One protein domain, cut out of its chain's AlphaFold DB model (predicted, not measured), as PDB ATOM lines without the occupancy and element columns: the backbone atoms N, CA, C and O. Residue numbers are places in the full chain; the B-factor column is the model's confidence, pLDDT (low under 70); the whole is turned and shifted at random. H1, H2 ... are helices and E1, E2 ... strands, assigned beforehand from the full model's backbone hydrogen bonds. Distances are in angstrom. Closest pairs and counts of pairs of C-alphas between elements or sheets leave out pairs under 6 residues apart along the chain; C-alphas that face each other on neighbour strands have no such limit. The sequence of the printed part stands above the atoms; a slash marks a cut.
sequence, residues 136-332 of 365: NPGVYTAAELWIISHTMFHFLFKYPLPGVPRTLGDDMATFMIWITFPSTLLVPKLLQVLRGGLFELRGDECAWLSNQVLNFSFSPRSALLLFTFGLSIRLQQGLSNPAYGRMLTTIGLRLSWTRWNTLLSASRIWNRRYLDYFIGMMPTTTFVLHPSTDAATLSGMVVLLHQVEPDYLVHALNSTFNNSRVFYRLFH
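Overview. This is residues 136 to 332 of the 365 residues of the protein "Hypothetical protein" of Symbiodinium microadriaticum (UniProt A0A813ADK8). A strongly twisted four-stranded sheet, E1 E8 E5 E2, makes the middle of a compact body, with H3 over one face and H2 over the other. A small sheet E4 E6 lies next to E2, a second one, E3 E7, lies beside H2, and H6 crosses the far part of H3, with residues 321 to 327 sticking out. The printed part has 197 residues, with six named helices and eight named strands in the order H1 E1 E2 H2 E3 E4 H3 E5 H4 E6 E7 H5 E8 H6; its class is mixed, and the three sheets are antiparallel. The radius of gyration of the C-alphas is 16.9 A, and the spans are 53 by 39 by 33 A.

Arrangement. H1, residues 142 to 149, is not on the large sheet. E1, residues 151 to 155, is an edge strand, antiparallel to E8, residues 302 to 306, with N 154 and O 303 within hydrogen-bond range at 2.7 A. E8 is antiparallel to E5, residues 248 to 253 (N 304 and O 250, 2.7 A), and E5 to the other edge strand, E2, residues 177 to 182 (N 181 and O 249, 2.8 A). H2, residues 183 to 194, is on the sheet over E5 and E2 at a height of 11.4 A; the closest C-alphas of H2 and E5, Ser 183 and Thr 249, are 5.2 A apart. H3, residues 220 to 236, is on the opposite face at a height of 8.0 A, slantwise to E2 at 41 degrees on the local plane; C-alphas Ile 179 and Ala 223 come closest, 5.1 A. With residues 228 to 232 alone H3 touches H6, residues 310 to 323, about perpendicular at 78 degrees (closest C-alphas Ser 232 and Val 314, 5.6 A). E3, residues 199 to 201, is antiparallel to E7, residues 287 to 289 (N 201 and O 287, 2.8 A), and E4, residues 214 to 217, to E6, residues 277 to 281 (N 281 and O 214, 2.9 A). H4, residues 257 to 265, comes closest to E6 at C-alphas Leu 264 and Ile 279, 6.6 A; H5, residues 295 to 299, only grazes the large sheet. Every O i to N i+4 pair is within hydrogen-bond range in H1, H3, H4, H5 and H6, and 6 of 8 in H2.

Along the chain. H1 begins at C-alpha 142 (-51.023, -16.960, 40.460). H3 is 24.6 A long, H6 20.0 A, E2 16.8 A, H2 and E5 16.4 A each. H6 ends at C-alpha 323 (-47.136, -29.188, 40.923).

Size, cuts and confidence. The farthest C-alphas, Pro 162 and Arg 325, are 53.8 A apart. The printed part has no cut. The links E1 to E2, E3 to E4, H3 to E5 and H4 to E6 are long. Mean pLDDT of the printed part is 71.3; 70 residues are under 70, among them 267 to 284 and 318 to 332.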
ATOM      1  N   ASN A 136     -55.421  -7.273  33.503       52.84
ATOM      2  CA  ASN A 136     -55.546  -8.507  32.723       52.84
ATOM      3  C   ASN A 136     -54.866  -9.692  33.438       52.84
ATOM      4  O   ASN A 136     -53.744 -10.073  33.092       52.84
ATOM      5  N   PRO A 137     -55.560 -10.342  34.394       56.16
ATOM      6  CA  PRO A 137     -54.997 -11.414  35.213       56.16
ATOM      7  C   PRO A 137     -54.400 -12.583  34.423       56.16
ATOM      8  O   PRO A 137     -53.486 -13.235  34.905       56.16
ATOM      9  N   GLY A 138     -54.887 -12.835  33.202       54.22
ATOM     10  CA  GLY A 138     -54.430 -13.940  32.354       54.22
ATOM     11  C   GLY A 138     -52.980 -13.838  31.866       54.22
ATOM     12  O   GLY A 138     -52.468 -14.812  31.324       54.22
ATOM     13  N   VAL A 139     -52.321 -12.688  32.047       50.75
ATOM     14  CA  VAL A 139     -50.906 -12.481  31.683       50.75
ATOM     15  C   VAL A 139     -49.962 -12.834  32.841       50.75
ATOM     16  O   VAL A 139     -48.781 -13.091  32.620       50.75
ATOM     17  N   TYR A 140     -50.484 -12.895  34.068       56.34
ATOM     18  CA  TYR A 140     -49.713 -13.169  35.273       56.34
ATOM     19  C   TYR A 140     -50.010 -14.558  35.834       56.34
ATOM     20  O   TYR A 140     -51.139 -15.043  35.846       56.34
ATOM     21  N   THR A 141     -48.979 -15.187  36.379       58.59
ATOM     22  CA  THR A 141     -49.121 -16.379  37.211       58.59
ATOM     23  C   THR A 141     -49.849 -16.056  38.512       58.59
ATOM     24  O   THR A 141     -49.857 -14.923  38.998       58.59
ATOM     25  N   ALA A 142     -50.401 -17.092  39.146       60.22
ATOM     26  CA  ALA A 142     -51.023 -16.960  40.460       60.22
ATOM     27  C   ALA A 142     -50.061 -16.376  41.515       60.22
ATOM     28  O   ALA A 142     -50.479 -15.564  42.337       60.22
ATOM     29  N   ALA A 143     -48.773 -16.741  41.463       61.72
ATOM     30  CA  ALA A 143     -47.755 -16.204  42.365       61.72
ATOM     31  C   ALA A 143     -47.518 -14.701  42.136       61.72
ATOM     32  O   ALA A 143     -47.437 -13.938  43.096       61.72
ATOM     33  N   GLU A 144     -47.467 -14.254  40.880       64.44
ATOM     34  CA  GLU A 144     -47.294 -12.837  40.536       64.44
ATOM     35  C   GLU A 144     -48.513 -11.999  40.914       64.44
ATOM     36  O   GLU A 144     -48.357 -10.950  41.536       64.44
ATOM     37  N   LEU A 145     -49.725 -12.470  40.608       67.88
ATOM     38  CA  LEU A 145     -50.961 -11.785  41.002       67.88
ATOM     39  C   LEU A 145     -51.045 -11.614  42.517       67.88
ATOM     40  O   LEU A 145     -51.436 -10.551  43.004       67.88
ATOM     41  N   TRP A 146     -50.633 -12.643  43.255       70.06
ATOM     42  CA  TRP A 146     -50.575 -12.601  44.705       70.06
ATOM     43  C   TRP A 146     -49.519 -11.603  45.203       70.06
ATOM     44  O   TRP A 146     -49.810 -10.792  46.077       70.06
ATOM     45  N   ILE A 147     -48.314 -11.581  44.625       70.69
ATOM     46  CA  ILE A 147     -47.291 -10.573  44.957       70.69
ATOM     47  C   ILE A 147     -47.838  -9.161  44.722       70.69
ATOM     48  O   ILE A 147     -47.720  -8.297  45.593       70.69
ATOM     49  N   ILE A 148     -48.465  -8.927  43.568       71.12
ATOM     50  CA  ILE A 148     -49.031  -7.626  43.195       71.12
ATOM     51  C   ILE A 148     -50.094  -7.192  44.208       71.12
ATOM     52  O   ILE A 148     -50.094  -6.034  44.632       71.12
ATOM     53  N   SER A 149     -50.975  -8.101  44.639       71.94
ATOM     54  CA  SER A 149     -52.024  -7.775  45.612       71.94
ATOM     55  C   SER A 149     -51.493  -7.474  47.017       71.94
ATOM     56  O   SER A 149     -52.192  -6.819  47.785       71.94
ATOM     57  N   HIS A 150     -50.272  -7.909  47.348       72.81
ATOM     58  CA  HIS A 150     -49.632  -7.719  48.660       72.81
ATOM     59  C   HIS A 150     -48.447  -6.731  48.627       72.81
ATOM     60  O   HIS A 150     -47.653  -6.662  49.571       72.81
ATOM     61  N   THR A 151     -48.307  -5.959  47.544       72.69
ATOM     62  CA  THR A 151     -47.238  -4.962  47.389       72.69
ATOM     63  C   THR A 151     -47.739  -3.557  47.712       72.69
ATOM     64  O   THR A 151     -48.698  -3.064  47.115       72.69
ATOM     65  N   MET A 152     -47.042  -2.881  48.625       72.44
ATOM     66  CA  MET A 152     -47.210  -1.460  48.909       72.44
ATOM     67  C   MET A 152     -46.118  -0.635  48.227       72.44
ATOM     68  O   MET A 152     -44.939  -0.981  48.251       72.44
ATOM     69  N   PHE A 153     -46.518   0.487  47.636       67.00
ATOM     70  CA  PHE A 153     -45.633   1.378  46.892       67.00
ATOM     71  C   PHE A 153     -45.265   2.582  47.760       67.00
ATOM     72  O   PHE A 153     -46.146   3.246  48.303       67.00
ATOM     73  N   HIS A 154     -43.971   2.866  47.863       67.25
ATOM     74  CA  HIS A 154     -43.404   3.982  48.607       67.25
ATOM     75  C   HIS A 154     -42.376   4.717  47.740       67.25
ATOM     76  O   HIS A 154     -41.675   4.124  46.926       67.25
ATOM     77  N   PHE A 155     -42.259   6.027  47.924       64.75
ATOM     78  CA  PHE A 155     -41.222   6.832  47.281       64.75
ATOM     79  C   PHE A 155     -40.330   7.365  48.366       64.75
ATOM     80  O   PHE A 155     -40.827   7.961  49.325       64.75
ATOM     81  N   LEU A 156     -39.030   7.122  48.245       59.31
ATOM     82  CA  LEU A 156     -38.172   7.398  49.380       59.31
ATOM     83  C   LEU A 156     -37.758   8.866  49.487       59.31
ATOM     84  O   LEU A 156     -37.332   9.297  50.552       59.31
ATOM     85  N   PHE A 157     -37.959   9.661  48.435       58.56
ATOM     86  CA  PHE A 157     -37.614  11.076  48.444       58.56
ATOM     87  C   PHE A 157     -38.636  11.887  47.654       58.56
ATOM     88  O   PHE A 157     -38.685  11.862  46.431       58.56
ATOM     89  N   LYS A 158     -39.483  12.614  48.388       49.97
ATOM     90  CA  LYS A 158     -40.470  13.542  47.816       49.97
ATOM     91  C   LYS A 158     -39.986  14.998  47.827       49.97
ATOM     92  O   LYS A 158     -40.538  15.832  47.116       49.97
ATOM     93  N   TYR A 159     -38.954  15.309  48.608       49.72
ATOM     94  CA  TYR A 159     -38.286  16.600  48.525       49.72
ATOM     95  C   TYR A 159     -37.292  16.551  47.372       49.72
ATOM     96  O   TYR A 159     -36.380  15.727  47.438       49.72
ATOM     97  N   PRO A 160     -37.441  17.384  46.325       53.12
ATOM     98  CA  PRO A 160     -36.370  17.522  45.356       53.12
ATOM     99  C   PRO A 160     -35.124  17.937  46.135       53.12
ATOM    100  O   PRO A 160     -35.145  18.950  46.842       53.12
ATOM    101  N   LEU A 161     -34.055  17.141  46.044       60.47
ATOM    102  CA  LEU A 161     -32.755  17.631  46.479       60.47
ATOM    103  C   LEU A 161     -32.507  18.960  45.740       60.47
ATOM    104  O   LEU A 161     -32.867  19.063  44.560       60.47
ATOM    105  N   PRO A 162     -31.986  19.999  46.417       60.06
ATOM    106  CA  PRO A 162     -31.831  21.314  45.808       60.06
ATOM    107  C   PRO A 162     -31.142  21.216  44.441       60.06
ATOM    108  O   PRO A 162     -30.060  20.646  44.333       60.06
ATOM    109  N   GLY A 163     -31.790  21.737  43.396       64.56
ATOM    110  CA  GLY A 163     -31.254  21.727  42.031       64.56
ATOM    111  C   GLY A 163     -31.553  20.482  41.185       64.56
ATOM    112  O   GLY A 163     -31.123  20.448  40.037       64.56
ATOM    113  N   VAL A 164     -32.305  19.489  41.678       69.62
ATOM    114  CA  VAL A 164     -32.706  18.326  40.860       69.62
ATOM    115  C   VAL A 164     -33.930  18.653  39.984       69.62
ATOM    116  O   VAL A 164     -34.982  19.021  40.522       69.62
ATOM    117  N   PRO A 165     -33.847  18.498  38.645       67.94
ATOM    118  CA  PRO A 165     -34.974  18.719  37.739       67.94
ATOM    119  C   PRO A 165     -36.153  17.759  37.972       67.94
ATOM    120  O   PRO A 165     -35.986  16.579  38.279       67.94
ATOM    121  N   ARG A 166     -37.378  18.261  37.762       66.94
ATOM    122  CA  ARG A 166     -38.639  17.494  37.901       66.94
ATOM    123  C   ARG A 166     -38.971  16.607  36.703       66.94
ATOM    124  O   ARG A 166     -39.939  15.851  36.751       66.94
ATOM    125  N   THR A 167     -38.215  16.733  35.630       69.25
ATOM    126  CA  THR A 167     -38.351  15.933  34.420       69.25
ATOM    127  C   THR A 167     -37.139  15.038  34.275       69.25
ATOM    128  O   THR A 167     -36.062  15.327  34.801       69.25
ATOM    129  N   LEU A 168     -37.326  13.936  33.559       69.38
ATOM    130  CA  LEU A 168     -36.222  13.091  33.151       69.38
ATOM    131  C   LEU A 168     -35.307  13.868  32.191       69.38
ATOM    132  O   LEU A 168     -35.774  14.330  31.148       69.38
ATOM    133  N   GLY A 169     -34.034  14.011  32.562       71.62
ATOM    134  CA  GLY A 169     -32.989  14.568  31.702       71.62
ATOM    135  C   GLY A 169     -32.446  13.539  30.710       71.62
ATOM    136  O   GLY A 169     -32.534  12.332  30.944       71.62
ATOM    137  N   ASP A 170     -31.864  14.019  29.612       75.75
ATOM    138  CA  ASP A 170     -31.259  13.178  28.565       75.75
ATOM    139  C   ASP A 170     -30.013  12.411  29.051       75.75
ATOM    140  O   ASP A 170     -29.597  11.414  28.458       75.75
ATOM    141  N   ASP A 171     -29.412  12.864  30.151       80.81
ATOM    142  CA  ASP A 171     -28.256  12.263  30.813       80.81
ATOM    143  C   ASP A 171     -28.612  11.030  31.661       80.81
ATOM    144  O   ASP A 171     -27.720  10.289  32.093       80.81
ATOM    145  N   MET A 172     -29.905  10.773  31.867       80.06
ATOM    146  CA  MET A 172     -30.417   9.674  32.676       80.06
ATOM    147  C   MET A 172     -30.867   8.489  31.821       80.06
ATOM    148  O   MET A 172     -31.427   8.641  30.736       80.06
ATOM    149  N   ALA A 173     -30.662   7.280  32.344       76.06
ATOM    150  CA  ALA A 173     -31.188   6.069  31.738       76.06
ATOM    151  C   ALA A 173     -32.717   6.139  31.663       76.06
ATOM    152  O   ALA A 173     -33.401   6.512  32.616       76.06
ATOM    153  N   THR A 174     -33.270   5.717  30.533       68.25
ATOM    154  CA  THR A 174     -34.716   5.727  30.282       68.25
ATOM    155  C   THR A 174     -35.448   4.545  30.894       68.25
ATOM    156  O   THR A 174     -36.635   4.373  30.661       68.25
ATOM    157  N   PHE A 175     -34.764   3.747  31.702       72.31
ATOM    158  CA  PHE A 175     -35.294   2.589  32.406       72.31
ATOM    159  C   PHE A 175     -34.834   2.620  33.865       72.31
ATOM    160  O   PHE A 175     -33.977   3.418  34.256       72.31
ATOM    161  N   MET A 176     -35.428   1.763  34.688       78.81
ATOM    162  CA  MET A 176     -35.010   1.561  36.073       78.81
ATOM    163  C   MET A 176     -34.381   0.182  36.219       78.81
ATOM    164  O   MET A 176     -34.818  -0.779  35.591       78.81
ATOM    165  N   ILE A 177     -33.361   0.097  37.066       81.25
ATOM    166  CA  ILE A 177     -32.879  -1.179  37.581       81.25
ATOM    167  C   ILE A 177     -33.481  -1.428  38.953       81.25
ATOM    168  O   ILE A 177     -33.666  -0.505  39.744       81.25
ATOM    169  N   TRP A 178     -33.762  -2.688  39.235       85.38
ATOM    170  CA  TRP A 178     -34.481  -3.121  40.415       85.38
ATOM    171  C   TRP A 178     -33.672  -4.143  41.182       85.38
ATOM    172  O   TRP A 178     -33.054  -5.032  40.596       85.38
ATOM    173  N   ILE A 179     -33.707  -4.039  42.501       87.00
ATOM    174  CA  ILE A 179     -33.101  -5.022  43.384       87.00
ATOM    175  C   ILE A 179     -33.987  -5.250  44.595       87.00
ATOM    176  O   ILE A 179     -34.455  -4.303  45.225       87.00
ATOM    177  N   THR A 180     -34.200  -6.521  44.919       87.19
ATOM    178  CA  THR A 180     -34.836  -6.925  46.165       87.19
ATOM    179  C   THR A 180     -33.769  -7.156  47.214       87.19
ATOM    180  O   THR A 180     -32.795  -7.873  46.987       87.19
ATOM    181  N   PHE A 181     -33.962  -6.514  48.357       85.81
ATOM    182  CA  PHE A 181     -33.031  -6.481  49.466       85.81
ATOM    183  C   PHE A 181     -33.797  -6.659  50.788       85.81
ATOM    184  O   PHE A 181     -34.934  -6.184  50.911       85.81
ATOM    185  N   PRO A 182     -33.207  -7.316  51.800       84.19
ATOM    186  CA  PRO A 182     -33.820  -7.437  53.117       84.19
ATOM    187  C   PRO A 182     -34.131  -6.066  53.724       84.19
ATOM    188  O   PRO A 182     -33.241  -5.220  53.851       84.19
ATOM    189  N   SER A 183     -35.381  -5.849  54.142       82.56
ATOM    190  CA  SER A 183     -35.819  -4.561  54.698       82.56
ATOM    191  C   SER A 183     -35.010  -4.164  55.935       82.56
ATOM    192  O   SER A 183     -34.663  -2.995  56.099       82.56
ATOM    193  N   THR A 184     -34.652  -5.141  56.771       79.69
ATOM    194  CA  THR A 184     -33.843  -4.954  57.987       79.69
ATOM    195  C   THR A 184     -32.457  -4.376  57.704       79.69
ATOM    196  O   THR A 184     -31.937  -3.616  58.516       79.69
ATOM    197  N   LEU A 185     -31.875  -4.688  56.542       82.81
ATOM    198  CA  LEU A 185     -30.570  -4.179  56.114       82.81
ATOM    199  C   LEU A 185     -30.696  -2.879  55.324       82.81
ATOM    200  O   LEU A 185     -29.835  -2.005  55.409       82.81
ATOM    201  N   LEU A 186     -31.776  -2.740  54.556       83.31
ATOM    202  CA  LEU A 186     -31.999  -1.590  53.696       83.31
ATOM    203  C   LEU A 186     -32.392  -0.332  54.487       83.31
ATOM    204  O   LEU A 186     -31.864   0.742  54.214       83.31
ATOM    205  N   VAL A 187     -33.289  -0.438  55.473       79.06
ATOM    206  CA  VAL A 187     -33.799   0.722  56.235       79.06
ATOM    207  C   VAL A 187     -32.674   1.564  56.863       79.06
ATOM    208  O   VAL A 187     -32.688   2.783  56.671       79.06
ATOM    209  N   PRO A 188     -31.661   0.987  57.539       80.88
ATOM    210  CA  PRO A 188     -30.527   1.758  58.054       80.88
ATOM    211  C   PRO A 188     -29.765   2.540  56.974       80.88
ATOM    212  O   PRO A 188     -29.432   3.707  57.182       80.88
ATOM    213  N   LYS A 189     -29.540   1.934  55.801       83.69
ATOM    214  CA  LYS A 189     -28.835   2.561  54.665       83.69
ATOM    215  C   LYS A 189     -29.635   3.730  54.091       83.69
ATOM    216  O   LYS A 189     -29.087   4.771  53.752       83.69
ATOM    217  N   LEU A 190     -30.956   3.596  54.045       77.50
ATOM    218  CA  LEU A 190     -31.862   4.665  53.629       77.50
ATOM    219  C   LEU A 190     -31.852   5.843  54.619       77.50
ATOM    220  O   LEU A 190     -31.798   7.004  54.211       77.50
ATOM    221  N   LEU A 191     -31.837   5.559  55.925       74.88
ATOM    222  CA  LEU A 191     -31.694   6.581  56.969       74.88
ATOM    223  C   LEU A 191     -30.337   7.291  56.911       74.88
ATOM    224  O   LEU A 191     -30.254   8.483  57.207       74.88
ATOM    225  N   GLN A 192     -29.277   6.583  56.522       79.31
ATOM    226  CA  GLN A 192     -27.951   7.166  56.334       79.31
ATOM    227  C   GLN A 192     -27.950   8.228  55.225       79.31
ATOM    228  O   GLN A 192     -27.407   9.311  55.437       79.31
ATOM    229  N   VAL A 193     -28.636   7.981  54.105       77.12
ATOM    230  CA  VAL A 193     -28.791   8.967  53.017       77.12
ATOM    231  C   VAL A 193     -29.502  10.228  53.493       77.12
ATOM    232  O   VAL A 193     -29.056  11.336  53.207       77.12
ATOM    233  N   LEU A 194     -30.574  10.077  54.278       72.19
ATOM    234  CA  LEU A 194     -31.307  11.210  54.860       72.19
ATOM    235  C   LEU A 194     -30.435  12.069  55.790       72.19
ATOM    236  O   LEU A 194     -30.721  13.245  55.995       72.19
ATOM    237  N   ARG A 195     -29.359  11.496  56.337       74.62
ATOM    238  CA  ARG A 195     -28.365  12.190  57.169       74.62
ATOM    239  C   ARG A 195     -27.184  12.743  56.360       74.62
ATOM    240  O   ARG A 195     -26.218  13.209  56.954       74.62
ATOM    241  N   GLY A 196     -27.244  12.686  55.028       74.25
ATOM    242  CA  GLY A 196     -26.173  13.122  54.128       74.25
ATOM    243  C   GLY A 196     -25.044  12.103  53.945       74.25
ATOM    244  O   GLY A 196     -24.025  12.432  53.346       74.25
ATOM    245  N   GLY A 197     -25.205  10.879  54.453       82.06
ATOM    246  CA  GLY A 197     -24.256   9.788  54.250       82.06
ATOM    247  C   GLY A 197     -24.468   9.045  52.929       82.06
ATOM    248  O   GLY A 197     -25.432   9.278  52.203       82.06
ATOM    249  N   LEU A 198     -23.554   8.129  52.618       90.38
ATOM    250  CA  LEU A 198     -23.608   7.317  51.402       90.38
ATOM    251  C   LEU A 198     -24.752   6.296  51.452       90.38
ATOM    252  O   LEU A 198     -25.082   5.769  52.514       90.38
ATOM    253  N   PHE A 199     -25.323   5.993  50.287       89.62
ATOM    254  CA  PHE A 199     -26.149   4.805  50.095       89.62
ATOM    255  C   PHE A 199     -25.259   3.667  49.606       89.62
ATOM    256  O   PHE A 199     -24.645   3.804  48.549       89.62
ATOM    257  N   GLU A 200     -25.209   2.550  50.326       90.56
ATOM    258  CA  GLU A 200     -24.300   1.449  49.996       90.56
ATOM    259  C   GLU A 200     -25.025   0.108  49.988       90.56
ATOM    260  O   GLU A 200     -25.688  -0.230  50.963       90.56
ATOM    261  N   LEU A 201     -24.861  -0.695  48.940       88.25
ATOM    262  CA  LEU A 201     -25.350  -2.074  48.878       88.25
ATOM    263  C   LEU A 201     -24.206  -3.019  48.545       88.25
ATOM    264  O   LEU A 201     -23.405  -2.738  47.650       88.25
ATOM    265  N   ARG A 202     -24.163  -4.162  49.225       83.25
ATOM    266  CA  ARG A 202     -23.179  -5.207  48.954       83.25
ATOM    267  C   ARG A 202     -23.870  -6.534  48.675       83.25
ATOM    268  O   ARG A 202     -24.922  -6.836  49.234       83.25
ATOM    269  N   GLY A 203     -23.288  -7.325  47.779       76.69
ATOM    270  CA  GLY A 203     -23.853  -8.623  47.411       76.69
ATOM    271  C   GLY A 203     -23.740  -9.668  48.523       76.69
ATOM    272  O   GLY A 203     -24.625 -10.506  48.660       76.69
ATOM    273  N   ASP A 204     -22.705  -9.588  49.361       76.94
ATOM    274  CA  ASP A 204     -22.488 -10.487  50.503       76.94
ATOM    275  C   ASP A 204     -23.506 -10.310  51.642       76.94
ATOM    276  O   ASP A 204     -23.768 -11.253  52.385       76.94
ATOM    277  N   GLU A 205     -24.148  -9.144  51.738       78.81
ATOM    278  CA  GLU A 205     -25.263  -8.878  52.663       78.81
ATOM    279  C   GLU A 205     -26.521  -9.700  52.311       78.81
ATOM    280  O   GLU A 205     -27.388  -9.963  53.149       78.81
ATOM    281  N   CYS A 206     -26.610 -10.145  51.060       69.38
ATOM    282  CA  CYS A 206     -27.697 -10.932  50.510       69.38
ATOM    283  C   CYS A 206     -27.223 -12.373  50.260       69.38
ATOM    284  O   CYS A 206     -26.904 -12.765  49.141       69.38
ATOM    285  N   ALA A 207     -27.189 -13.186  51.316       62.22
ATOM    286  CA  ALA A 207     -26.710 -14.569  51.321       62.22
ATOM    287  C   ALA A 207     -27.653 -15.579  50.620       62.22
ATOM    288  O   ALA A 207     -27.965 -16.634  51.174       62.22
ATOM    289  N   TRP A 208     -28.108 -15.282  49.397       63.47
ATOM    290  CA  TRP A 208     -28.972 -16.166  48.600       63.47
ATOM    291  C   TRP A 208     -28.228 -16.975  47.522       63.47
ATOM    292  O   TRP A 208     -28.796 -17.930  47.007       63.47
ATOM    293  N   LEU A 209     -26.951 -16.680  47.226       50.44
ATOM    294  CA  LEU A 209     -26.051 -17.525  46.416       50.44
ATOM    295  C   LEU A 209     -24.607 -17.460  46.943       50.44
ATOM    296  O   LEU A 209     -24.173 -16.433  47.460       50.44
ATOM    297  N   SER A 210     -23.835 -18.536  46.751       48.81
ATOM    298  CA  SER A 210     -22.441 -18.705  47.212       48.81
ATOM    299  C   SER A 210     -21.444 -17.653  46.711       48.81
ATOM    300  O   SER A 210     -20.318 -17.600  47.196       48.81
ATOM    301  N   ASN A 211     -21.834 -16.829  45.738       56.56
ATOM    302  CA  ASN A 211     -20.906 -15.978  45.001       56.56
ATOM    303  C   ASN A 211     -20.899 -14.519  45.471       56.56
ATOM    304  O   ASN A 211     -20.191 -13.734  44.862       56.56
ATOM    305  N   GLN A 212     -21.659 -14.127  46.505       66.50
ATOM    306  CA  GLN A 212     -21.658 -12.745  47.038       66.50
ATOM    307  C   GLN A 212     -21.937 -11.658  45.969       66.50
ATOM    308  O   GLN A 212     -21.497 -10.518  46.086       66.50
ATOM    309  N   VAL A 213     -22.655 -12.006  44.897       72.69
ATOM    310  CA  VAL A 213     -22.940 -11.109  43.767       72.69
ATOM    311  C   VAL A 213     -24.197 -10.296  44.056       72.69
ATOM    312  O   VAL A 213     -25.247 -10.858  44.374       72.69
ATOM    313  N   LEU A 214     -24.116  -8.976  43.880       77.75
ATOM    314  CA  LEU A 214     -25.285  -8.100  43.905       77.75
ATOM    315  C   LEU A 214     -25.957  -8.126  42.527       77.75
ATOM    316  O   LEU A 214     -25.333  -7.738  41.539       77.75
ATOM    317  N   ASN A 215     -27.205  -8.593  42.455       77.31
ATOM    318  CA  ASN A 215     -27.917  -8.745  41.186       77.31
ATOM    319  C   ASN A 215     -29.013  -7.694  41.019       77.31
ATOM    320  O   ASN A 215     -29.860  -7.522  41.896       77.31
ATOM    321  N   PHE A 216     -29.025  -7.062  39.849       79.62
ATOM    322  CA  PHE A 216     -30.087  -6.162  39.419       79.62
ATOM    323  C   PHE A 216     -30.944  -6.795  38.318       79.62
ATOM    324  O   PHE A 216     -30.450  -7.543  37.467       79.62
ATOM    325  N   SER A 217     -32.231  -6.465  38.339       76.81
ATOM    326  CA  SER A 217     -33.242  -6.850  37.350       76.81
ATOM    327  C   SER A 217     -33.829  -5.612  36.679       76.81
ATOM    328  O   SER A 217     -33.669  -4.500  37.174       76.81
ATOM    329  N   PHE A 218     -34.539  -5.789  35.571       72.31
ATOM    330  CA  PHE A 218     -35.167  -4.674  34.851       72.31
ATOM    331  C   PHE A 218     -36.645  -4.480  35.175       72.31
ATOM    332  O   PHE A 218     -37.271  -3.558  34.669       72.31
ATOM    333  N   SER A 219     -37.194  -5.299  36.068       72.69
ATOM    334  CA  SER A 219     -38.521  -5.102  36.634       72.69
ATOM    335  C   SER A 219     -38.525  -5.437  38.132       72.69
ATOM    336  O   SER A 219     -37.730  -6.272  38.587       72.69
ATOM    337  N   PRO A 220     -39.418  -4.815  38.925       75.69
ATOM    338  CA  PRO A 220     -39.513  -5.098  40.356       75.69
ATOM    339  C   PRO A 220     -39.964  -6.533  40.634       75.69
ATOM    340  O   PRO A 220     -39.501  -7.169  41.579       75.69
ATOM    341  N   ARG A 221     -40.839  -7.053  39.771       75.06
ATOM    342  CA  ARG A 221     -41.299  -8.440  39.772       75.06
ATOM    343  C   ARG A 221     -40.124  -9.415  39.725       75.06
ATOM    344  O   ARG A 221     -40.008 -10.299  40.572       75.06
ATOM    345  N   SER A 222     -39.254  -9.231  38.739       73.12
ATOM    346  CA  SER A 222     -38.128 -10.126  38.499       73.12
ATOM    347  C   SER A 222     -37.097 -10.021  39.609       73.12
ATOM    348  O   SER A 222     -36.610 -11.048  40.067       73.12
ATOM    349  N   ALA A 223     -36.856  -8.823  40.145       79.69
ATOM    350  CA  ALA A 223     -35.992  -8.658  41.312       79.69
ATOM    351  C   ALA A 223     -36.454  -9.511  42.511       79.69
ATOM    352  O   ALA A 223     -35.642 -10.226  43.107       79.69
ATOM    353  N   LEU A 224     -37.756  -9.501  42.823       80.94
ATOM    354  CA  LEU A 224     -38.305 -10.246  43.962       80.94
ATOM    355  C   LEU A 224     -38.244 -11.753  43.743       80.94
ATOM    356  O   LEU A 224     -37.861 -12.520  44.628       80.94
ATOM    357  N   LEU A 225     -38.625 -12.190  42.553       75.81
ATOM    358  CA  LEU A 225     -38.618 -13.599  42.206       75.81
ATOM    359  C   LEU A 225     -37.197 -14.165  42.107       75.81
ATOM    360  O   LEU A 225     -36.978 -15.293  42.540       75.81
ATOM    361  N   LEU A 226     -36.224 -13.381  41.633       76.62
ATOM    362  CA  LEU A 226     -34.807 -13.745  41.641       76.62
ATOM    363  C   LEU A 226     -34.310 -13.995  43.061       76.62
ATOM    364  O   LEU A 226     -33.706 -15.032  43.335       76.62
ATOM    365  N   PHE A 227     -34.609 -13.059  43.963       80.94
ATOM    366  CA  PHE A 227     -34.254 -13.168  45.371       80.94
ATOM    367  C   PHE A 227     -34.882 -14.422  46.002       80.94
ATOM    368  O   PHE A 227     -34.198 -15.219  46.642       80.94
ATOM    369  N   THR A 228     -36.172 -14.652  45.743       79.19
ATOM    370  CA  THR A 228     -36.930 -15.811  46.246       79.19
ATOM    371  C   THR A 228     -36.380 -17.132  45.720       79.19
ATOM    372  O   THR A 228     -36.225 -18.098  46.463       79.19
ATOM    373  N   PHE A 229     -36.061 -17.186  44.431       74.69
ATOM    374  CA  PHE A 229     -35.497 -18.376  43.814       74.69
ATOM    375  C   PHE A 229     -34.098 -18.682  44.353       74.69
ATOM    376  O   PHE A 229     -33.764 -19.841  44.576       74.69
ATOM    377  N   GLY A 230     -33.300 -17.651  44.636       74.06
ATOM    378  CA  GLY A 230     -32.039 -17.790  45.357       74.06
ATOM    379  C   GLY A 230     -32.189 -18.514  46.691       74.06
ATOM    380  O   GLY A 230     -31.512 -19.508  46.954       74.06
ATOM    381  N   LEU A 231     -33.142 -18.061  47.507       78.06
ATOM    382  CA  LEU A 231     -33.472 -18.715  48.775       78.06
ATOM    383  C   LEU A 231     -33.977 -20.153  48.578       78.06
ATOM    384  O   LEU A 231     -33.618 -21.044  49.342       78.06
ATOM    385  N   SER A 232     -34.756 -20.414  47.525       72.12
ATOM    386  CA  SER A 232     -35.180 -21.775  47.174       72.12
ATOM    387  C   SER A 232     -33.992 -22.695  46.862       72.12
ATOM    388  O   SER A 232     -33.906 -23.784  47.435       72.12
ATOM    389  N   ILE A 233     -33.038 -22.250  46.030       68.06
ATOM    390  CA  ILE A 233     -31.807 -23.007  45.744       68.06
ATOM    391  C   ILE A 233     -31.062 -23.312  47.040       68.06
ATOM    392  O   ILE A 233     -30.633 -24.444  47.254       68.06
ATOM    393  N   ARG A 234     -30.913 -22.310  47.909       76.25
ATOM    394  CA  ARG A 234     -30.210 -22.454  49.181       76.25
ATOM    395  C   ARG A 234     -30.845 -23.550  50.050       76.25
ATOM    396  O   ARG A 234     -30.129 -24.445  50.496       76.25
ATOM    397  N   LEU A 235     -32.172 -23.547  50.199       73.06
ATOM    398  CA  LEU A 235     -32.892 -24.615  50.907       73.06
ATOM    399  C   LEU A 235     -32.683 -25.990  50.258       73.06
ATOM    400  O   LEU A 235     -32.463 -26.972  50.964       73.06
ATOM    401  N   GLN A 236     -32.713 -26.078  48.926       66.12
ATOM    402  CA  GLN A 236     -32.473 -27.340  48.215       66.12
ATOM    403  C   GLN A 236     -31.044 -27.866  48.371       66.12
ATOM    404  O   GLN A 236     -30.827 -29.073  48.333       66.12
ATOM    405  N   GLN A 237     -30.074 -26.978  48.583       66.62
ATOM    406  CA  GLN A 237     -28.697 -27.333  48.929       66.62
ATOM    407  C   GLN A 237     -28.544 -27.760  50.402       66.62
ATOM    408  O   GLN A 237     -27.427 -28.000  50.855       66.62
ATOM    409  N   GLY A 238     -29.642 -27.851  51.161       70.38
ATOM    410  CA  GLY A 238     -29.637 -28.208  52.580       70.38
ATOM    411  C   GLY A 238     -29.185 -27.073  53.502       70.38
ATOM    412  O   GLY A 238     -28.909 -27.312  54.676       70.38
ATOM    413  N   LEU A 239     -29.092 -25.842  52.994       76.12
ATOM    414  CA  LEU A 239     -28.693 -24.671  53.767       76.12
ATOM    415  C   LEU A 239     -29.933 -23.945  54.301       76.12
ATOM    416  O   LEU A 239     -30.905 -23.751  53.578       76.12
ATOM    417  N   SER A 240     -29.892 -23.479  55.550       78.75
ATOM    418  CA  SER A 240     -30.977 -22.681  56.130       78.75
ATOM    419  C   SER A 240     -31.017 -21.268  55.551       78.75
ATOM    420  O   SER A 240     -29.970 -20.645  55.343       78.75
ATOM    421  N   ASN A 241     -32.216 -20.731  55.318       79.00
ATOM    422  CA  ASN A 241     -32.379 -19.334  54.920       79.00
ATOM    423  C   ASN A 241     -32.029 -18.381  56.076       79.00
ATOM    424  O   ASN A 241     -32.358 -18.672  57.229       79.00
ATOM    425  N   PRO A 242     -31.384 -17.234  55.797       77.12
ATOM    426  CA  PRO A 242     -31.190 -16.194  56.800       77.12
ATOM    427  C   PRO A 242     -32.523 -15.579  57.248       77.12
ATOM    428  O   PRO A 242     -33.447 -15.416  56.450       77.12
ATOM    429  N   ALA A 243     -32.596 -15.167  58.516       77.88
ATOM    430  CA  ALA A 243     -33.759 -14.474  59.059       77.88
ATOM    431  C   ALA A 243     -33.812 -13.021  58.554       77.88
ATOM    432  O   ALA A 243     -33.280 -12.103  59.176       77.88
ATOM    433  N   TYR A 244     -34.470 -12.806  57.415       73.31
ATOM    434  CA  TYR A 244     -34.639 -11.478  56.810       73.31
ATOM    435  C   TYR A 244     -35.856 -10.693  57.326       73.31
ATOM    436  O   TYR A 244     -36.124  -9.586  56.861       73.31
ATOM    437  N   GLY A 245     -36.554 -11.226  58.332       72.25
ATOM    438  CA  GLY A 245     -37.755 -10.625  58.908       72.25
ATOM    439  C   GLY A 245     -39.012 -10.897  58.079       72.25
ATOM    440  O   GLY A 245     -39.020 -11.746  57.191       72.25
ATOM    441  N   ARG A 246     -40.098 -10.180  58.398       70.62
ATOM    442  CA  ARG A 246     -41.431 -10.423  57.813       70.62
ATOM    443  C   ARG A 246     -41.741  -9.648  56.533       70.62
ATOM    444  O   ARG A 246     -42.854  -9.735  56.020       70.62
ATOM    445  N   MET A 247     -40.799  -8.841  56.056       75.31
ATOM    446  CA  MET A 247     -40.992  -7.977  54.897       75.31
ATOM    447  C   MET A 247     -39.751  -7.999  54.016       75.31
ATOM    448  O   MET A 247     -38.620  -8.006  54.509       75.31
ATOM    449  N   LEU A 248     -39.982  -7.972  52.707       83.06
ATOM    450  CA  LEU A 248     -38.950  -7.746  51.702       83.06
ATOM    451  C   LEU A 248     -39.134  -6.362  51.093       83.06
ATOM    452  O   LEU A 248     -40.262  -5.890  50.925       83.06
ATOM    453  N   THR A 249     -38.029  -5.722  50.717       84.50
ATOM    454  CA  THR A 249     -38.074  -4.441  50.016       84.50
ATOM    455  C   THR A 249     -37.449  -4.562  48.641       84.50
ATOM    456  O   THR A 249     -36.324  -5.029  48.513       84.50
ATOM    457  N   THR A 250     -38.145  -4.085  47.616       87.31
ATOM    458  CA  THR A 250     -37.588  -3.944  46.272       87.31
ATOM    459  C   THR A 250     -37.397  -2.474  45.962       87.31
ATOM    460  O   THR A 250     -38.356  -1.709  45.976       87.31
ATOM    461  N   ILE A 251     -36.166  -2.062  45.686       87.19
ATOM    462  CA  ILE A 251     -35.864  -0.686  45.293       87.19
ATOM    463  C   ILE A 251     -35.670  -0.607  43.785       87.19
ATOM    464  O   ILE A 251     -35.067  -1.492  43.182       87.19
ATOM    465  N   GLY A 252     -36.182   0.464  43.197       86.88
ATOM    466  CA  GLY A 252     -35.960   0.853  41.818       86.88
ATOM    467  C   GLY A 252     -35.063   2.079  41.769       86.88
ATOM    468  O   GLY A 252     -35.369   3.101  42.386       86.88
ATOM    469  N   LEU A 253     -33.988   1.990  40.995       86.62
ATOM    470  CA  LEU A 253     -32.999   3.041  40.809       86.62
ATOM    471  C   LEU A 253     -32.926   3.415  39.334       86.62
ATOM    472  O   LEU A 253     -32.806   2.551  38.464       86.62
ATOM    473  N   ARG A 254     -32.950   4.715  39.049       85.06
ATOM    474  CA  ARG A 254     -32.650   5.236  37.718       85.06
ATOM    475  C   ARG A 254     -31.269   5.858  37.729       85.06
ATOM    476  O   ARG A 254     -31.065   6.855  38.406       85.06
ATOM    477  N   LEU A 255     -30.339   5.273  36.988       86.56
ATOM    478  CA  LEU A 255     -28.955   5.735  36.949       86.56
ATOM    479  C   LEU A 255     -28.752   6.780  35.852       86.56
ATOM    480  O   LEU A 255     -29.435   6.741  34.831       86.56
ATOM    481  N   SER A 256     -27.763   7.660  36.018       87.00
ATOM    482  CA  SER A 256     -27.216   8.388  34.870       87.00
ATOM    483  C   SER A 256     -26.595   7.409  33.873       87.00
ATOM    484  O   SER A 256     -26.129   6.334  34.267       87.00
ATOM    485  N   TRP A 257     -26.533   7.763  32.590       80.88
ATOM    486  CA  TRP A 257     -25.877   6.926  31.579       80.88
ATOM    487  C   TRP A 257     -24.425   6.618  31.944       80.88
ATOM    488  O   TRP A 257     -23.958   5.498  31.734       80.88
ATOM    489  N   THR A 258     -23.721   7.575  32.552       86.25
ATOM    490  CA  THR A 258     -22.363   7.377  33.072       86.25
ATOM    491  C   THR A 258     -22.339   6.298  34.153       86.25
ATOM    492  O   THR A 258     -21.578   5.339  34.039       86.25
ATOM    493  N   ARG A 259     -23.206   6.398  35.171       86.69
ATOM    494  CA  ARG A 259     -23.299   5.400  36.249       86.69
ATOM    495  C   ARG A 259     -23.710   4.027  35.727       86.69
ATOM    496  O   ARG A 259     -23.126   3.030  36.140       86.69
ATOM    497  N   TRP A 260     -24.660   3.983  34.799       82.88
ATOM    498  CA  TRP A 260     -25.070   2.766  34.109       82.88
ATOM    499  C   TRP A 260     -23.900   2.096  33.387       82.88
ATOM    500  O   TRP A 260     -23.659   0.910  33.583       82.88
ATOM    501  N   ASN A 261     -23.135   2.844  32.590       79.31
ATOM    502  CA  ASN A 261     -22.006   2.289  31.847       79.31
ATOM    503  C   ASN A 261     -20.888   1.803  32.777       79.31
ATOM    504  O   ASN A 261     -20.296   0.756  32.512       79.31
ATOM    505  N   THR A 262     -20.625   2.511  33.880       82.81
ATOM    506  CA  THR A 262     -19.682   2.059  34.915       82.81
ATOM    507  C   THR A 262     -20.151   0.756  35.550       82.81
ATOM    508  O   THR A 262     -19.383  -0.203  35.621       82.81
ATOM    509  N   LEU A 263     -21.423   0.692  35.959       79.50
ATOM    510  CA  LEU A 263     -22.030  -0.510  36.521       79.50
ATOM    511  C   LEU A 263     -21.928  -1.685  35.538       79.50
ATOM    512  O   LEU A 263     -21.458  -2.757  35.908       79.50
ATOM    513  N   LEU A 264     -22.293  -1.468  34.275       73.62
ATOM    514  CA  LEU A 264     -22.237  -2.470  33.212       73.62
ATOM    515  C   LEU A 264     -20.807  -2.956  32.938       73.62
ATOM    516  O   LEU A 264     -20.590  -4.132  32.652       73.62
ATOM    517  N   SER A 265     -19.824  -2.059  33.049       72.81
ATOM    518  CA  SER A 265     -18.406  -2.385  32.871       72.81
ATOM    519  C   SER A 265     -17.857  -3.246  34.007       72.81
ATOM    520  O   SER A 265     -17.030  -4.120  33.757       72.81
ATOM    521  N   ALA A 266     -18.345  -3.026  35.231       71.69
ATOM    522  CA  ALA A 266     -17.949  -3.745  36.442       71.69
ATOM    523  C   ALA A 266     -18.758  -5.031  36.701       71.69
ATOM    524  O   ALA A 266     -18.586  -5.673  37.740       71.69
ATOM    525  N   SER A 267     -19.652  -5.402  35.783       69.19
ATOM    526  CA  SER A 267     -20.598  -6.494  35.993       69.19
ATOM    527  C   SER A 267     -20.387  -7.644  35.028       69.19
ATOM    528  O   SER A 267     -20.038  -7.454  33.863       69.19
ATOM    529  N   ARG A 268     -20.657  -8.854  35.521       61.03
ATOM    530  CA  ARG A 268     -20.851 -10.029  34.674       61.03
ATOM    531  C   ARG A 268     -22.317 -10.046  34.262       61.03
ATOM    532  O   ARG A 268     -23.207 -10.176  35.103       61.03
ATOM    533  N   ILE A 269     -22.565  -9.831  32.978       53.62
ATOM    534  CA  ILE A 269     -23.907  -9.899  32.404       53.62
ATOM    535  C   ILE A 269     -24.180 -11.372  32.144       53.62
ATOM    536  O   ILE A 269     -23.492 -11.935  31.298       53.62
ATOM    537  N   TRP A 270     -25.160 -12.001  32.812       48.50
ATOM    538  CA  TRP A 270     -25.736 -13.205  32.207       48.50
ATOM    539  C   TRP A 270     -27.071 -13.714  32.762       48.50
ATOM    540  O   TRP A 270     -27.116 -14.271  33.855       48.50
ATOM    541  N   ASN A 271     -28.110 -13.736  31.914       43.84
ATOM    542  CA  ASN A 271     -28.919 -14.943  31.693       43.84
ATOM    543  C   ASN A 271     -29.478 -14.994  30.261       43.84
ATOM    544  O   ASN A 271     -30.388 -14.272  29.876       43.84
ATOM    545  N   ARG A 272     -28.924 -15.934  29.498       44.41
ATOM    546  CA  ARG A 272     -29.188 -16.303  28.096       44.41
ATOM    547  C   ARG A 272     -30.625 -16.689  27.707       44.41
ATOM    548  O   ARG A 272     -30.909 -16.774  26.519       44.41
ATOM    549  N   ARG A 273     -31.514 -17.023  28.650       39.69
ATOM    550  CA  ARG A 273     -32.854 -17.590  28.335       39.69
ATOM    551  C   ARG A 273     -34.019 -16.808  28.923       39.69
ATOM    552  O   ARG A 273     -35.147 -16.933  28.457       39.69
ATOM    553  N   TYR A 274     -33.729 -16.012  29.938       46.16
ATOM    554  CA  TYR A 274     -34.690 -15.222  30.681       46.16
ATOM    555  C   TYR A 274     -34.216 -13.796  30.558       46.16
ATOM    556  O   TYR A 274     -33.378 -13.338  31.331       46.16
ATOM    557  N   LEU A 275     -34.695 -13.162  29.493       43.66
ATOM    558  CA  LEU A 275     -34.260 -11.848  29.062       43.66
ATOM    559  C   LEU A 275     -34.314 -10.849  30.238       43.66
ATOM    560  O   LEU A 275     -33.442 -10.017  30.316       43.66
ATOM    561  N   ASP A 276     -35.202 -10.991  31.224       46.47
ATOM    562  CA  ASP A 276     -35.394 -10.072  32.372       46.47
ATOM    563  C   ASP A 276     -34.182  -9.785  33.288       46.47
ATOM    564  O   ASP A 276     -34.277  -8.929  34.174       46.47
ATOM    565  N   TYR A 277     -33.065 -10.504  33.136       48.88
ATOM    566  CA  TYR A 277     -32.051 -10.553  34.180       48.88
ATOM    567  C   TYR A 277     -30.597 -10.244  33.778       48.88
ATOM    568  O   TYR A 277     -30.069 -10.743  32.786       48.88
ATOM    569  N   PHE A 278     -29.939  -9.573  34.734       63.69
ATOM    570  CA  PHE A 278     -28.520  -9.604  35.116       63.69
ATOM    571  C   PHE A 278     -27.600  -8.471  34.666       63.69
ATOM    572  O   PHE A 278     -26.950  -8.506  33.624       63.69
ATOM    573  N   ILE A 279     -27.386  -7.580  35.632       55.16
ATOM    574  CA  ILE A 279     -26.080  -7.026  35.983       55.16
ATOM    575  C   ILE A 279     -25.711  -7.640  37.335       55.16
ATOM    576  O   ILE A 279     -26.316  -7.293  38.351       55.16
ATOM    577  N   GLY A 280     -24.775  -8.589  37.338       65.50
ATOM    578  CA  GLY A 280     -24.180  -9.114  38.562       65.50
ATOM    579  C   GLY A 280     -22.904  -8.350  38.880       65.50
ATOM    580  O   GLY A 280     -21.906  -8.513  38.169       65.50
ATOM    581  N   MET A 281     -22.916  -7.527  39.928       69.69
ATOM    582  CA  MET A 281     -21.693  -6.868  40.385       69.69
ATOM    583  C   MET A 281     -20.742  -7.894  40.985       69.69
ATOM    584  O   MET A 281     -21.154  -8.777  41.740       69.69
ATOM    585  N   MET A 282     -19.461  -7.766  40.653       66.31
ATOM    586  CA  MET A 282     -18.439  -8.683  41.145       66.31
ATOM    587  C   MET A 282     -18.430  -8.745  42.687       66.31
ATOM    588  O   MET A 282     -18.658  -7.713  43.318       66.31
ATOM    589  N   PRO A 283     -18.109  -9.908  43.290       59.03
ATOM    590  CA  PRO A 283     -18.280 -10.199  44.725       59.03
ATOM    591  C   PRO A 283     -17.690  -9.160  45.694       59.03
ATOM    592  O   PRO A 283     -18.192  -8.956  46.793       59.03
ATOM    593  N   THR A 284     -16.620  -8.482  45.282       63.06
ATOM    594  CA  THR A 284     -15.895  -7.483  46.080       63.06
ATOM    595  C   THR A 284     -16.375  -6.047  45.863       63.06
ATOM    596  O   THR A 284     -15.792  -5.116  46.416       63.06
ATOM    597  N   THR A 285     -17.402  -5.835  45.038       72.50
ATOM    598  CA  THR A 285     -17.817  -4.495  44.610       72.50
ATOM    599  C   THR A 285     -19.019  -4.023  45.415       72.50
ATOM    600  O   THR A 285     -20.092  -4.622  45.360       72.50
ATOM    601  N   THR A 286     -18.861  -2.904  46.114       84.50
ATOM    602  CA  THR A 286     -19.972  -2.194  46.757       84.50
ATOM    603  C   THR A 286     -20.641  -1.273  45.742       84.50
ATOM    604  O   THR A 286     -19.977  -0.477  45.078       84.50
ATOM    605  N   PHE A 287     -21.964  -1.349  45.631       88.56
ATOM    606  CA  PHE A 287     -22.745  -0.347  44.918       88.56
ATOM    607  C   PHE A 287     -22.928   0.873  45.815       88.56
ATOM    608  O   PHE A 287     -23.546   0.758  46.871       88.56
ATOM    609  N   VAL A 288     -22.400   2.027  45.404       91.12
ATOM    610  CA  VAL A 288     -22.411   3.255  46.210       91.12
ATOM    611  C   VAL A 288     -23.058   4.397  45.434       91.12
ATOM    612  O   VAL A 288     -22.666   4.667  44.297       91.12
ATOM    613  N   LEU A 289     -24.002   5.098  46.065       90.62
ATOM    614  CA  LEU A 289     -24.542   6.372  45.584       90.62
ATOM    615  C   LEU A 289     -24.234   7.482  46.588       90.62
ATOM    616  O   LEU A 289     -24.475   7.340  47.790       90.62
ATOM    617  N   HIS A 290     -23.722   8.600  46.084       89.31
ATOM    618  CA  HIS A 290     -23.399   9.769  46.888       89.31
ATOM    619  C   HIS A 290     -24.544  10.798  46.812       89.31
ATOM    620  O   HIS A 290     -24.951  11.157  45.705       89.31
ATOM    621  N   PRO A 291     -25.039  11.345  47.940       82.88
ATOM    622  CA  PRO A 291     -26.167  12.286  47.953       82.88
ATOM    623  C   PRO A 291     -26.018  13.516  47.052       82.88
ATOM    624  O   PRO A 291     -27.017  14.014  46.547       82.88
ATOM    625  N   SER A 292     -24.792  14.007  46.843       82.69
ATOM    626  CA  SER A 292     -24.539  15.168  45.976       82.69
ATOM    627  C   SER A 292     -24.395  14.832  44.489       82.69
ATOM    628  O   SER A 292     -24.925  15.564  43.661       82.69
ATOM    629  N   THR A 293     -23.693  13.754  44.121       85.88
ATOM    630  CA  THR A 293     -23.428  13.433  42.705       85.88
ATOM    631  C   THR A 293     -24.504  12.546  42.092       85.88
ATOM    632  O   THR A 293     -24.724  12.595  40.888       85.88
ATOM    633  N   ASP A 294     -25.211  11.773  42.916       87.81
ATOM    634  CA  ASP A 294     -26.297  10.879  42.512       87.81
ATOM    635  C   ASP A 294     -27.657  11.390  43.010       87.81
ATOM    636  O   ASP A 294     -28.610  10.622  43.164       87.81
ATOM    637  N   ALA A 295     -27.756  12.702  43.254       82.19
ATOM    638  CA  ALA A 295     -28.947  13.360  43.781       82.19
ATOM    639  C   ALA A 295     -30.205  13.038  42.958       82.19
ATOM    640  O   ALA A 295     -31.260  12.774  43.530       82.19
ATOM    641  N   ALA A 296     -30.101  13.003  41.625       81.00
ATOM    642  CA  ALA A 296     -31.217  12.663  40.744       81.00
ATOM    643  C   ALA A 296     -31.658  11.197  40.902       81.00
ATOM    644  O   ALA A 296     -32.847  10.926  41.065       81.00
ATOM    645  N   THR A 297     -30.705  10.259  40.934       85.94
ATOM    646  CA  THR A 297     -30.958   8.827  41.177       85.94
ATOM    647  C   THR A 297     -31.667   8.607  42.511       85.94
ATOM    648  O   THR A 297     -32.666   7.893  42.571       85.94
ATOM    649  N   LEU A 298     -31.159   9.234  43.578       82.94
ATOM    650  CA  LEU A 298     -31.709   9.113  44.927       82.94
ATOM    651  C   LEU A 298     -33.086   9.780  45.029       82.94
ATOM    652  O   LEU A 298     -34.013   9.163  45.542       82.94
ATOM    653  N   SER A 299     -33.259  10.983  44.470       76.19
ATOM    654  CA  SER A 299     -34.554  11.688  44.443       76.19
ATOM    655  C   SER A 299     -35.629  10.906  43.682       76.19
ATOM    656  O   SER A 299     -36.801  10.953  44.036       76.19
ATOM    657  N   GLY A 300     -35.234  10.177  42.636       74.19
ATOM    658  CA  GLY A 300     -36.124   9.358  41.817       74.19
ATOM    659  C   GLY A 300     -36.306   7.918  42.286       74.19
ATOM    660  O   GLY A 300     -36.911   7.127  41.559       74.19
ATOM    661  N   MET A 301     -35.758   7.547  43.447       80.44
ATOM    662  CA  MET A 301     -35.794   6.171  43.926       80.44
ATOM    663  C   MET A 301     -37.210   5.752  44.333       80.44
ATOM    664  O   MET A 301     -37.867   6.377  45.174       80.44
ATOM    665  N   VAL A 302     -37.647   4.625  43.775       77.56
ATOM    666  CA  VAL A 302     -38.921   3.983  44.108       77.56
ATOM    667  C   VAL A 302     -38.648   2.820  45.050       77.56
ATOM    668  O   VAL A 302     -37.690   2.079  44.864       77.56
ATOM    669  N   VAL A 303     -39.487   2.648  46.063       77.50
ATOM    670  CA  VAL A 303     -39.331   1.614  47.086       77.50
ATOM    671  C   VAL A 303     -40.630   0.843  47.227       77.50
ATOM    672  O   VAL A 303     -41.678   1.387  47.546       77.50
ATOM    673  N   LEU A 304     -40.570  -0.454  46.988       79.88
ATOM    674  CA  LEU A 304     -41.703  -1.359  47.080       79.88
ATOM    675  C   LEU A 304     -41.549  -2.186  48.343       79.88
ATOM    676  O   LEU A 304     -40.542  -2.870  48.519       79.88
ATOM    677  N   LEU A 305     -42.536  -2.119  49.225       78.94
ATOM    678  CA  LEU A 305     -42.606  -2.969  50.402       78.94
ATOM    679  C   LEU A 305     -43.520  -4.144  50.090       78.94
ATOM    680  O   LEU A 305     -44.695  -3.968  49.770       78.94
ATOM    681  N   HIS A 306     -42.979  -5.348  50.203       80.12
ATOM    682  CA  HIS A 306     -43.738  -6.576  50.053       80.12
ATOM    683  C   HIS A 306     -44.095  -7.079  51.448       80.12
ATOM    684  O   HIS A 306     -43.210  -7.434  52.232       80.12
ATOM    685  N   GLN A 307     -45.390  -7.087  51.770       75.69
ATOM    686  CA  GLN A 307     -45.895  -7.558  53.063       75.69
ATOM    687  C   GLN A 307     -45.973  -9.093  53.090       75.69
ATOM    688  O   GLN A 307     -47.041  -9.674  53.261       75.69
ATOM    689  N   VAL A 308     -44.842  -9.754  52.846       75.56
ATOM    690  CA  VAL A 308     -44.739 -11.213  52.774       75.56
ATOM    691  C   VAL A 308     -43.452 -11.698  53.426       75.56
ATOM    692  O   VAL A 308     -42.376 -11.137  53.211       75.56
ATOM    693  N   GLU A 309     -43.572 -12.784  54.190       82.50
ATOM    694  CA  GLU A 309     -42.427 -13.502  54.737       82.50
ATOM    695  C   GLU A 309     -41.668 -14.234  53.612       82.50
ATOM    696  O   GLU A 309     -42.294 -14.959  52.829       82.50
ATOM    697  N   PRO A 310     -40.329 -14.101  53.529       82.38
ATOM    698  CA  PRO A 310     -39.535 -14.734  52.476       82.38
ATOM    699  C   PRO A 310     -39.777 -16.243  52.365       82.38
ATOM    700  O   PRO A 310     -39.949 -16.756  51.263       82.38
ATOM    701  N   ASP A 311     -39.868 -16.947  53.497       82.44
ATOM    702  CA  ASP A 311     -40.069 -18.400  53.517       82.44
ATOM    703  C   ASP A 311     -41.437 -18.818  52.969       82.44
ATOM    704  O   ASP A 311     -41.547 -19.844  52.296       82.44
ATOM    705  N   TYR A 312     -42.477 -18.005  53.179       80.94
ATOM    706  CA  TYR A 312     -43.791 -18.255  52.588       80.94
ATOM    707  C   TYR A 312     -43.741 -18.137  51.062       80.94
ATOM    708  O   TYR A 312     -44.284 -18.981  50.345       80.94
ATOM    709  N   LEU A 313     -43.032 -17.123  50.561       77.31
ATOM    710  CA  LEU A 313     -42.834 -16.906  49.132       77.31
ATOM    711  C   LEU A 313     -42.015 -18.044  48.502       77.31
ATOM    712  O   LEU A 313     -42.365 -18.542  47.433       77.31
ATOM    713  N   VAL A 314     -40.977 -18.519  49.198       78.75
ATOM    714  CA  VAL A 314     -40.170 -19.682  48.798       78.75
ATOM    715  C   VAL A 314     -41.008 -20.959  48.779       78.75
ATOM    716  O   VAL A 314     -40.935 -21.724  47.820       78.75
ATOM    717  N   HIS A 315     -41.841 -21.190  49.795       77.38
ATOM    718  CA  HIS A 315     -42.736 -22.343  49.836       77.38
ATOM    719  C   HIS A 315     -43.760 -22.306  48.694       77.38
ATOM    720  O   HIS A 315     -43.967 -23.314  48.018       77.38
ATOM    721  N   ALA A 316     -44.382 -21.151  48.440       71.75
ATOM    722  CA  ALA A 316     -45.317 -20.971  47.330       71.75
ATOM    723  C   ALA A 316     -44.640 -21.223  45.972       71.75
ATOM    724  O   ALA A 316     -45.187 -21.937  45.125       71.75
ATOM    725  N   LEU A 317     -43.425 -20.704  45.791       71.38
ATOM    726  CA  LEU A 317     -42.614 -20.923  44.598       71.38
ATOM    727  C   LEU A 317     -42.277 -22.416  44.416       71.38
ATOM    728  O   LEU A 317     -42.531 -22.980  43.354       71.38
ATOM    729  N   ASN A 318     -41.799 -23.086  45.468       68.75
ATOM    730  CA  ASN A 318     -41.462 -24.514  45.447       68.75
ATOM    731  C   ASN A 318     -42.680 -25.407  45.200       68.75
ATOM    732  O   ASN A 318     -42.606 -26.356  44.423       68.75
ATOM    733  N   SER A 319     -43.819 -25.091  45.817       65.31
ATOM    734  CA  SER A 319     -45.083 -25.789  45.573       65.31
ATOM    735  C   SER A 319     -45.519 -25.651  44.113       65.31
ATOM    736  O   SER A 319     -45.938 -26.625  43.490       65.31
ATOM    737  N   THR A 320     -45.350 -24.462  43.529       57.41
ATOM    738  CA  THR A 320     -45.641 -24.226  42.110       57.41
ATOM    739  C   THR A 320     -44.715 -25.047  41.208       57.41
ATOM    740  O   THR A 320     -45.192 -25.668  40.258       57.41
ATOM    741  N   PHE A 321     -43.417 -25.120  41.528       56.59
ATOM    742  CA  PHE A 321     -42.459 -25.952  40.791       56.59
ATOM    743  C   PHE A 321     -42.765 -27.449  40.880       56.59
ATOM    744  O   PHE A 321     -42.626 -28.156  39.886       56.59
ATOM    745  N   ASN A 322     -43.213 -27.932  42.037       56.41
ATOM    746  CA  ASN A 322     -43.517 -29.350  42.231       56.41
ATOM    747  C   ASN A 322     -44.818 -29.782  41.535       56.41
ATOM    748  O   ASN A 322     -44.944 -30.937  41.137       56.41
ATOM    749  N   ASN A 323     -45.784 -28.867  41.389       48.69
ATOM    750  CA  ASN A 323     -47.136 -29.188  40.923       48.69
ATOM    751  C   ASN A 323     -47.415 -28.796  39.461       48.69
ATOM    752  O   ASN A 323     -48.427 -29.222  38.905       48.69
ATOM    753  N   SER A 324     -46.547 -28.012  38.814       44.56
ATOM    754  CA  SER A 324     -46.715 -27.615  37.412       44.56
ATOM    755  C   SER A 324     -45.666 -28.260  36.506       44.56
ATOM    756  O   SER A 324     -44.476 -27.984  36.624       44.56
ATOM    757  N   ARG A 325     -46.114 -29.052  35.520       39.03
ATOM    758  CA  ARG A 325     -45.276 -29.487  34.377       39.03
ATOM    759  C   ARG A 325     -45.107 -28.388  33.318       39.03
ATOM    760  O   ARG A 325     -44.308 -28.520  32.396       39.03
ATOM    761  N   VAL A 326     -45.879 -27.308  33.438       36.41
ATOM    762  CA  VAL A 326     -45.858 -26.145  32.552       36.41
ATOM    763  C   VAL A 326     -45.062 -25.064  33.274       36.41
ATOM    764  O   VAL A 326     -45.576 -24.340  34.125       36.41
ATOM    765  N   PHE A 327     -43.762 -25.034  33.004       41.72
ATOM    766  CA  PHE A 327     -42.826 -24.068  33.566       41.72
ATOM    767  C   PHE A 327     -43.240 -22.645  33.174       41.72
ATOM    768  O   PHE A 327     -43.003 -22.205  32.049       41.72
ATOM    769  N   TYR A 328     -43.867 -21.915  34.097       38.91
ATOM    770  CA  TYR A 328     -44.142 -20.501  33.895       38.91
ATOM    771  C   TYR A 328     -42.820 -19.735  33.937       38.91
ATOM    772  O   TYR A 328     -42.127 -19.666  34.953       38.91
ATOM    773  N   ARG A 329     -42.446 -19.222  32.766       45.19
ATOM    774  CA  ARG A 329     -41.263 -18.403  32.515       45.19
ATOM    775  C   ARG A 329     -41.521 -17.019  33.088       45.19
ATOM    776  O   ARG A 329     -42.028 -16.140  32.410       45.19
ATOM    777  N   LEU A 330     -41.201 -16.846  34.355       40.66
ATOM    778  CA  LEU A 330     -41.572 -15.659  35.115       40.66
ATOM    779  C   LEU A 330     -40.811 -14.366  34.723       40.66
ATOM    780  O   LEU A 330     -40.892 -13.393  35.460       40.66
ATOM    781  N   PHE A 331     -40.056 -14.316  33.610       45.47
ATOM    782  CA  PHE A 331     -38.958 -13.346  33.445       45.47
ATOM    783  C   PHE A 331     -38.723 -12.885  31.969       45.47
ATOM    784  O   PHE A 331     -38.101 -13.589  31.173       45.47
ATOM    785  N   HIS A 332     -39.146 -11.660  31.631       43.22
ATOM    786  CA  HIS A 332     -39.063 -10.832  30.409       43.22
ATOM    787  C   HIS A 332     -38.299  -9.459  30.514       43.22
ATOM    788  O   HIS A 332     -38.712  -8.570  31.245       43.22
TER     789      HIS A 332